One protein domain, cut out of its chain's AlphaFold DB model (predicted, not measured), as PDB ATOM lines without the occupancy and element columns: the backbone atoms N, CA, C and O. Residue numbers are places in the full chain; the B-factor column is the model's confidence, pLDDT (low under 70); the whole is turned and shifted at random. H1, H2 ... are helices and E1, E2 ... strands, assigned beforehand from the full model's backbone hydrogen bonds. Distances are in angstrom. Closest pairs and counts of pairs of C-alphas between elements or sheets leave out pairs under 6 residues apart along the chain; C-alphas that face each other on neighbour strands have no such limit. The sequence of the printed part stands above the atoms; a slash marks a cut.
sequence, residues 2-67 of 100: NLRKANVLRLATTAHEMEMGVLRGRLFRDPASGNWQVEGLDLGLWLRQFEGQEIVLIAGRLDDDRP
ATOM      1  N   ASN A   2     163.853 132.792 120.827       45.00
ATOM      2  CA  ASN A   2     164.291 131.770 121.787       45.00
ATOM      3  C   ASN A   2     165.397 132.359 122.687       45.00
ATOM      4  O   ASN A   2     166.515 132.588 122.217       45.00
ATOM      5  N   LEU A   3     165.062 132.702 123.934       55.94
ATOM      6  CA  LEU A   3     165.989 133.257 124.926       55.94
ATOM      7  C   LEU A   3     166.311 132.167 125.958       55.94
ATOM      8  O   LEU A   3     165.401 131.632 126.582       55.94
ATOM      9  N   ARG A   4     167.599 131.860 126.189       62.22
ATOM     10  CA  ARG A   4     168.002 130.914 127.247       62.22
ATOM     11  C   ARG A   4     167.452 131.366 128.597       62.22
ATOM     12  O   ARG A   4     167.610 132.531 128.955       62.22
ATOM     13  N   LYS A   5     166.971 130.419 129.406       60.53
ATOM     14  CA  LYS A   5     166.630 130.628 130.824       60.53
ATOM     15  C   LYS A   5     167.717 131.405 131.577       60.53
ATOM     16  O   LYS A   5     167.397 132.338 132.293       60.53
ATOM     17  N   ALA A   6     168.998 131.103 131.350       57.47
ATOM     18  CA  ALA A   6     170.117 131.840 131.951       57.47
ATOM     19  C   ALA A   6     170.195 133.322 131.524       57.47
ATOM     20  O   ALA A   6     170.559 134.169 132.333       57.47
ATOM     21  N   ASN A   7     169.820 133.650 130.284       61.62
ATOM     22  CA  ASN A   7     169.797 135.028 129.785       61.62
ATOM     23  C   ASN A   7     168.576 135.786 130.308       61.62
ATOM     24  O   ASN A   7     168.707 136.944 130.686       61.62
ATOM     25  N   VAL A   8     167.417 135.121 130.394       65.00
ATOM     26  CA  VAL A   8     166.221 135.683 131.044       65.00
ATOM     27  C   VAL A   8     166.487 135.929 132.528       65.00
ATOM     28  O   VAL A   8     166.128 136.978 133.043       65.00
ATOM     29  N   LEU A   9     167.177 135.008 133.204       63.88
ATOM     30  CA  LEU A   9     167.578 135.179 134.599       63.88
ATOM     31  C   LEU A   9     168.585 136.318 134.772       63.88
ATOM     32  O   LEU A   9     168.419 137.101 135.691       63.88
ATOM     33  N   ARG A  10     169.572 136.479 133.878       63.75
ATOM     34  CA  ARG A  10     170.466 137.653 133.915       63.75
ATOM     35  C   ARG A  10     169.719 138.964 133.703       63.75
ATOM     36  O   ARG A  10     170.003 139.921 134.410       63.75
ATOM     37  N   LEU A  11     168.779 139.005 132.759       68.94
ATOM     38  CA  LEU A  11     167.913 140.166 132.536       68.94
ATOM     39  C   LEU A  11     167.069 140.470 133.772       68.94
ATOM     40  O   LEU A  11     167.022 141.616 134.189       68.94
ATOM     41  N   ALA A  12     166.475 139.451 134.392       64.69
ATOM     42  CA  ALA A  12     165.732 139.572 135.642       64.69
ATOM     43  C   ALA A  12     166.610 140.072 136.802       64.69
ATOM     44  O   ALA A  12     166.183 140.937 137.553       64.69
ATOM     45  N   THR A  13     167.837 139.569 136.939       66.12
ATOM     46  CA  THR A  13     168.788 140.041 137.956       66.12
ATOM     47  C   THR A  13     169.195 141.489 137.703       66.12
ATOM     48  O   THR A  13     169.113 142.295 138.617       66.12
ATOM     49  N   THR A  14     169.531 141.843 136.459       69.31
ATOM     50  CA  THR A  14     169.867 143.228 136.078       69.31
ATOM     51  C   THR A  14     168.674 144.157 136.313       69.31
ATOM     52  O   THR A  14     168.829 145.268 136.797       69.31
ATOM     53  N   ALA A  15     167.463 143.690 136.008       67.00
ATOM     54  CA  ALA A  15     166.232 144.421 136.255       67.00
ATOM     55  C   ALA A  15     165.991 144.650 137.746       67.00
ATOM     56  O   ALA A  15     165.705 145.770 138.146       67.00
ATOM     57  N   HIS A  16     166.197 143.622 138.566       57.97
ATOM     58  CA  HIS A  16     166.096 143.732 140.014       57.97
ATOM     59  C   HIS A  16     167.137 144.697 140.605       57.97
ATOM     60  O   HIS A  16     166.795 145.513 141.452       57.97
ATOM     61  N   GLU A  17     168.381 144.653 140.118       61.34
ATOM     62  CA  GLU A  17     169.457 145.590 140.491       61.34
ATOM     63  C   GLU A  17     169.151 147.042 140.086       61.34
ATOM     64  O   GLU A  17     169.657 147.972 140.705       61.34
ATOM     65  N   MET A  18     168.310 147.239 139.068       54.22
ATOM     66  CA  MET A  18     167.820 148.546 138.619       54.22
ATOM     67  C   MET A  18     166.461 148.922 139.237       54.22
ATOM     68  O   MET A  18     165.801 149.824 138.727       54.22
ATOM     69  N   GLU A  19     166.012 148.209 140.277       54.41
ATOM     70  CA  GLU A  19     164.703 148.384 140.931       54.41
ATOM     71  C   GLU A  19     163.491 148.210 139.990       54.41
ATOM     72  O   GLU A  19     162.361 148.576 140.313       54.41
ATOM     73  N   MET A  20     163.691 147.599 138.821       58.19
ATOM     74  CA  MET A  20     162.612 147.249 137.906       58.19
ATOM     75  C   MET A  20     161.850 146.035 138.444       58.19
ATOM     76  O   MET A  20     162.430 145.047 138.902       58.19
ATOM     77  N   GLY A  21     160.523 146.083 138.360       60.22
ATOM     78  CA  GLY A  21     159.675 144.990 138.808       60.22
ATOM     79  C   GLY A  21     159.852 143.731 137.946       60.22
ATOM     80  O   GLY A  21     159.708 143.776 136.725       60.22
ATOM     81  N   VAL A  22     160.094 142.581 138.583       69.19
ATOM     82  CA  VAL A  22     160.233 141.281 137.908       69.19
ATOM     83  C   VAL A  22     159.263 140.264 138.500       69.19
ATOM     84  O   VAL A  22     159.312 139.978 139.694       69.19
ATOM     85  N   LEU A  23     158.434 139.651 137.649       76.31
ATOM     86  CA  LEU A  23     157.621 138.484 138.001       76.31
ATOM     87  C   LEU A  23     158.178 137.227 137.336       76.31
ATOM     88  O   LEU A  23     158.351 137.175 136.117       76.31
ATOM     89  N   ARG A  24     158.445 136.191 138.136       75.56
ATOM     90  CA  ARG A  24     158.954 134.904 137.658       75.56
ATOM     91  C   ARG A  24     158.033 133.771 138.081       75.56
ATOM     92  O   ARG A  24     157.864 133.536 139.268       75.56
ATOM     93  N   GLY A  25     157.610 132.986 137.095       78.19
ATOM     94  CA  GLY A  25     157.098 131.634 137.280       78.19
ATOM     95  C   GLY A  25     156.035 131.273 136.254       78.19
ATOM     96  O   GLY A  25     156.060 131.801 135.140       78.19
ATOM     97  N   ARG A  26     155.162 130.318 136.572       80.56
ATOM     98  CA  ARG A  26     154.175 129.819 135.611       80.56
ATOM     99  C   ARG A  26     153.036 130.821 135.453       80.56
ATOM    100  O   ARG A  26     152.371 131.163 136.425       80.56
ATOM    101  N   LEU A  27     152.801 131.232 134.208       87.75
ATOM    102  CA  LEU A  27     151.617 131.988 133.824       87.75
ATOM    103  C   LEU A  27     150.438 131.026 133.670       87.75
ATOM    104  O   LEU A  27     150.516 130.064 132.901       87.75
ATOM    105  N   PHE A  28     149.349 131.290 134.375       89.75
ATOM    106  CA  PHE A  28     148.091 130.571 134.220       89.75
ATOM    107  C   PHE A  28     146.918 131.538 134.337       89.75
ATOM    108  O   PHE A  28     147.062 132.676 134.783       89.75
ATOM    109  N   ARG A  29     145.752 131.085 133.890       91.00
ATOM    110  CA  ARG A  29     144.512 131.835 134.035       91.00
ATOM    111  C   ARG A  29     143.782 131.318 135.261       91.00
ATOM    112  O   ARG A  29     143.545 130.113 135.346       91.00
ATOM    113  N   ASP A  30     143.450 132.205 136.188       90.50
ATOM    114  CA  ASP A  30     142.624 131.841 137.333       90.50
ATOM    115  C   ASP A  30     141.210 131.469 136.843       90.50
ATOM    116  O   ASP A  30     140.575 132.286 136.169       90.50
ATOM    117  N   PRO A  31     140.698 130.259 137.132       88.06
ATOM    118  CA  PRO A  31     139.381 129.836 136.663       88.06
ATOM    119  C   PRO A  31     138.225 130.650 137.253       88.06
ATOM    120  O   PRO A  31     137.178 130.740 136.616       88.06
ATOM    121  N   ALA A  32     138.395 131.219 138.452       89.69
ATOM    122  CA  ALA A  32     137.330 131.924 139.165       89.69
ATOM    123  C   ALA A  32     137.176 133.383 138.707       89.69
ATOM    124  O   ALA A  32     136.077 133.812 138.364       89.69
ATOM    125  N   SER A  33     138.270 134.147 138.680       89.56
ATOM    126  CA  SER A  33     138.276 135.556 138.259       89.56
ATOM    127  C   SER A  33     138.494 135.742 136.754       89.56
ATOM    128  O   SER A  33     138.143 136.779 136.200       89.56
ATOM    129  N   GLY A  34     139.086 134.755 136.074       91.00
ATOM    130  CA  GLY A  34     139.506 134.873 134.679       91.00
ATOM    131  C   GLY A  34     140.769 135.717 134.472       91.00
ATOM    132  O   GLY A  34     141.156 135.935 133.316       91.00
ATOM    133  N   ASN A  35     141.413 136.175 135.548       92.50
ATOM    134  CA  ASN A  35     142.611 137.005 135.492       92.50
ATOM    135  C   ASN A  35     143.870 136.176 135.222       92.50
ATOM    136  O   ASN A  35     143.937 134.975 135.495       92.50
ATOM    137  N   TRP A  36     144.892 136.836 134.680       93.56
ATOM    138  CA  TRP A  36     146.214 136.241 134.523       93.56
ATOM    139  C   TRP A  36     146.959 136.249 135.852       93.56
ATOM    140  O   TRP A  36     147.079 137.296 136.487       93.56
ATOM    141  N   GLN A  37     147.501 135.093 136.232       92.62
ATOM    142  CA  GLN A  37     148.324 134.939 137.422       92.62
ATOM    143  C   GLN A  37     149.708 134.390 137.089       92.62
ATOM    144  O   GLN A  37     149.853 133.506 136.243       92.62
ATOM    145  N   VAL A  38     150.721 134.898 137.790       90.00
ATOM    146  CA  VAL A  38     152.090 134.366 137.788       90.00
ATOM    147  C   VAL A  38     152.408 133.913 139.207       90.00
ATOM    148  O   VAL A  38     152.445 134.742 140.109       90.00
ATOM    149  N   GLU A  39     152.599 132.605 139.416       84.50
ATOM    150  CA  GLU A  39     152.815 132.015 140.761       84.50
ATOM    151  C   GLU A  39     151.764 132.455 141.800       84.50
ATOM    152  O   GLU A  39     152.076 132.709 142.960       84.50
ATOM    153  N   GLY A  40     150.500 132.587 141.383       81.88
ATOM    154  CA  GLY A  40     149.406 133.007 142.265       81.88
ATOM    155  C   GLY A  40     149.266 134.521 142.457       81.88
ATOM    156  O   GLY A  40     148.297 134.959 143.074       81.88
ATOM    157  N   LEU A  41     150.176 135.338 141.914       86.62
ATOM    158  CA  LEU A  41     150.035 136.794 141.917       86.62
ATOM    159  C   LEU A  41     149.228 137.257 140.701       86.62
ATOM    160  O   LEU A  41     149.585 136.938 139.566       86.62
ATOM    161  N   ASP A  42     148.182 138.049 140.930       91.62
ATOM    162  CA  ASP A  42     147.413 138.691 139.865       91.62
ATOM    163  C   ASP A  42     148.274 139.720 139.110       91.62
ATOM    164  O   ASP A  42     148.758 140.706 139.678       91.62
ATOM    165  N   LEU A  43     148.468 139.480 137.812       90.69
ATOM    166  CA  LEU A  43     149.299 140.318 136.952       90.69
ATOM    167  C   LEU A  43     148.709 141.723 136.777       90.69
ATOM    168  O   LEU A  43     149.456 142.694 136.691       90.69
ATOM    169  N   GLY A  44     147.381 141.841 136.734       90.06
ATOM    170  CA  GLY A  44     146.699 143.125 136.611       90.06
ATOM    171  C   GLY A  44     146.902 143.986 137.853       90.06
ATOM    172  O   GLY A  44     147.242 145.161 137.734       90.06
ATOM    173  N   LEU A  45     146.776 143.394 139.045       90.56
ATOM    174  CA  LEU A  45     147.073 144.081 140.304       90.56
ATOM    175  C   LEU A  45     148.533 144.526 140.374       90.56
ATOM    176  O   LEU A  45     148.801 145.648 140.797       90.56
ATOM    177  N   TRP A  46     149.465 143.688 139.926       89.75
ATOM    178  CA  TRP A  46     150.877 144.054 139.890       89.75
ATOM    179  C   TRP A  46     151.168 145.196 138.906       89.75
ATOM    180  O   TRP A  46     151.958 146.082 139.220       89.75
ATOM    181  N   LEU A  47     150.506 145.223 137.744       90.25
ATOM    182  CA  LEU A  47     150.679 146.284 136.745       90.25
ATOM    183  C   LEU A  47     150.112 147.642 137.183       90.25
ATOM    184  O   LEU A  47     150.533 148.657 136.634       90.25
ATOM    185  N   ARG A  48     149.215 147.697 138.179       90.75
ATOM    186  CA  ARG A  48     148.633 148.966 138.670       90.75
ATOM    187  C   ARG A  48     149.676 149.991 139.104       90.75
ATOM    188  O   ARG A  48     149.447 151.181 138.949       90.75
ATOM    189  N   GLN A  49     150.830 149.552 139.606       84.25
ATOM    190  CA  GLN A  49     151.909 150.466 140.006       84.25
ATOM    191  C   GLN A  49     152.503 151.266 138.829       84.25
ATOM    192  O   GLN A  49     153.165 152.276 139.044       84.25
ATOM    193  N   PHE A  50     152.252 150.823 137.595       83.31
ATOM    194  CA  PHE A  50     152.714 151.454 136.362       83.31
ATOM    195  C   PHE A  50     151.580 152.138 135.583       83.31
ATOM    196  O   PHE A  50     151.762 152.507 134.422       83.31
ATOM    197  N   GLU A  51     150.392 152.287 136.174       88.06
ATOM    198  CA  GLU A  51     149.255 152.909 135.496       88.06
ATOM    199  C   GLU A  51     149.590 154.344 135.051       88.06
ATOM    200  O   GLU A  51     150.137 155.144 135.809       88.06
ATOM    201  N   GLY A  52     149.295 154.657 133.785       85.88
ATOM    202  CA  GLY A  52     149.599 155.959 133.182       85.88
ATOM    203  C   GLY A  52     151.063 156.172 132.777       85.88
ATOM    204  O   GLY A  52     151.392 157.256 132.300       85.88
ATOM    205  N   GLN A  53     151.934 155.169 132.931       77.25
ATOM    206  CA  GLN A  53     153.346 155.245 132.547       77.25
ATOM    207  C   GLN A  53     153.621 154.481 131.245       77.25
ATOM    208  O   GLN A  53     152.984 153.471 130.942       77.25
ATOM    209  N   GLU A  54     154.607 154.946 130.481       59.72
ATOM    210  CA  GLU A  54     155.169 154.173 129.374       59.72
ATOM    211  C   GLU A  54     156.101 153.093 129.939       59.72
ATOM    212  O   GLU A  54     157.040 153.398 130.675       59.72
ATOM    213  N   ILE A  55     155.841 151.824 129.609       71.56
ATOM    214  CA  ILE A  55     156.610 150.685 130.126       71.56
ATOM    215  C   ILE A  55     157.110 149.766 129.016       71.56
ATOM    216  O   ILE A  55     156.481 149.604 127.971       71.56
ATOM    217  N   VAL A  56     158.214 149.074 129.298       64.81
ATOM    218  CA  VAL A  56     158.692 147.929 128.518       64.81
ATOM    219  C   VAL A  56     158.455 146.659 129.334       64.81
ATOM    220  O   VAL A  56     159.031 146.494 130.406       64.81
ATOM    221  N   LEU A  57     157.634 145.736 128.819       75.06
ATOM    222  CA  LEU A  57     157.386 144.429 129.436       75.06
ATOM    223  C   LEU A  57     158.096 143.323 128.646       75.06
ATOM    224  O   LEU A  57     157.848 143.136 127.455       75.06
ATOM    225  N   ILE A  58     158.959 142.555 129.314       71.44
ATOM    226  CA  ILE A  58     159.681 141.428 128.711       71.44
ATOM    227  C   ILE A  58     159.090 140.118 129.241       71.44
ATOM    228  O   ILE A  58     159.189 139.825 130.428       71.44
ATOM    229  N   ALA A  59     158.524 139.299 128.351       73.50
ATOM    230  CA  ALA A  59     158.023 137.963 128.670       73.50
ATOM    231  C   ALA A  59     158.799 136.893 127.887       73.50
ATOM    232  O   ALA A  59     159.008 137.014 126.678       73.50
ATOM    233  N   GLY A  60     159.219 135.826 128.569       69.19
ATOM    234  CA  GLY A  60     159.979 134.730 127.971       69.19
ATOM    235  C   GLY A  60     159.584 133.381 128.557       69.19
ATOM    236  O   GLY A  60     159.396 133.250 129.766       69.19
ATOM    237  N   ARG A  61     159.477 132.365 127.698       65.56
ATOM    238  CA  ARG A  61     159.280 130.976 128.125       65.56
ATOM    239  C   ARG A  61     160.552 130.463 128.795       65.56
ATOM    240  O   ARG A  61     161.635 130.579 128.229       65.56
ATOM    241  N   LEU A  62     160.424 129.908 129.998       69.56
ATOM    242  CA  LEU A  62     161.556 129.341 130.743       69.56
ATOM    243  C   LEU A  62     161.744 127.835 130.500       69.56
ATOM    244  O   LEU A  62     162.738 127.276 130.958       69.56
ATOM    245  N   ASP A  63     160.793 127.211 129.808       65.25
ATOM    246  CA  ASP A  63     160.684 125.790 129.468       65.25
ATOM    247  C   ASP A  63     160.969 125.514 127.976       65.25
ATOM    248  O   ASP A  63     160.506 124.523 127.419       65.25
ATOM    249  N   ASP A  64     161.674 126.417 127.289       63.12
ATOM    250  CA  ASP A  64     162.011 126.234 125.874       63.12
ATOM    251  C   ASP A  64     163.268 125.358 125.725       63.12
ATOM    252  O   ASP A  64     164.395 125.842 125.845       63.12
ATOM    253  N   ASP A  65     163.061 124.064 125.462       60.94
ATOM    254  CA  ASP A  65     164.127 123.064 125.270       60.94
ATOM    255  C   ASP A  65     164.692 123.034 123.838       60.94
ATOM    256  O   ASP A  65     165.552 122.210 123.510       60.94
ATOM    257  N   ARG A  66     164.223 123.910 122.939       67.25
ATOM    258  CA  ARG A  66     164.732 123.928 121.562       67.25
ATOM    259  C   ARG A  66     166.224 124.279 121.548       67.25
ATOM    260  O   ARG A  66     166.621 125.241 122.214       67.25
ATOM    261  N   PRO A  67     167.041 123.583 120.730       64.25
ATOM    262  CA  PRO A  67     168.458 123.883 120.602       64.25
ATOM    263  C   PRO A  67     168.682 125.357 120.269       64.25
ATOM    264  O   PRO A  67     168.038 125.920 119.378       64.25
TER     265      PRO A  67
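This is residues 2 to 67 of the 100 residues of an uncharacterized protein of Chloroflexi bacterium (UniProt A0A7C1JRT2). Two separate parts make a loose, open frame: helix H1 on one side, and on the other a small hairpin of strands E1 and E2 with the short helix H2 on the E2 side. A long tail without a named element, residues 51 to 67, runs back from the end of H2 towards the side of H1. The printed part has 66 residues, with H1, E1, E2 and H2 in this order, the sheet E1 - E2 antiparallel; the class is mixed, helices and strands, with under half of the residues in named elements. It is only just loose, close to compact, with a radius of gyration of the C-alphas of 13.3 A and spans of 36 by 29 by 17 A.

E1, residues 27 to 29, and E2, residues 36 to 38, form a hairpin, antiparallel at 145 degrees. N 28 and O 37 are within hydrogen-bond range at 2.9 A, as are N 37 and O 28 at 2.9 A. Residues 37 to 38 of E2 also pair antiparallel with residues 41 to 42. The closest C-alphas of E2 and H2, residues 43 to 50, are those of Gln 37 and Leu 43, 5.5 A apart. E1 and H2 are apart. H1, residues 5 to 17, is apart from E2 and from H2. Each O i to N i+4 pair is within hydrogen-bond range in H1, but 2 of 4 in H2.

H1 begins at C-alpha 5 (166.630, 130.628, 130.824) and is 18.0 A long. E1 starts at C-alpha 27 (151.617, 131.988, 133.824). H2 is 11.7 A long and ends at C-alpha 50 (152.714, 151.454, 136.362).

The two C-alphas farthest apart, of Gly 52 and Pro 67, are 39.3 A apart. The printed part has no cut; the link E2 to H2 is tight, the other two short. The mean pLDDT of the printed part is 74.7, and residues 2 to 22, 54, 56 and 60 to 67 are under 70.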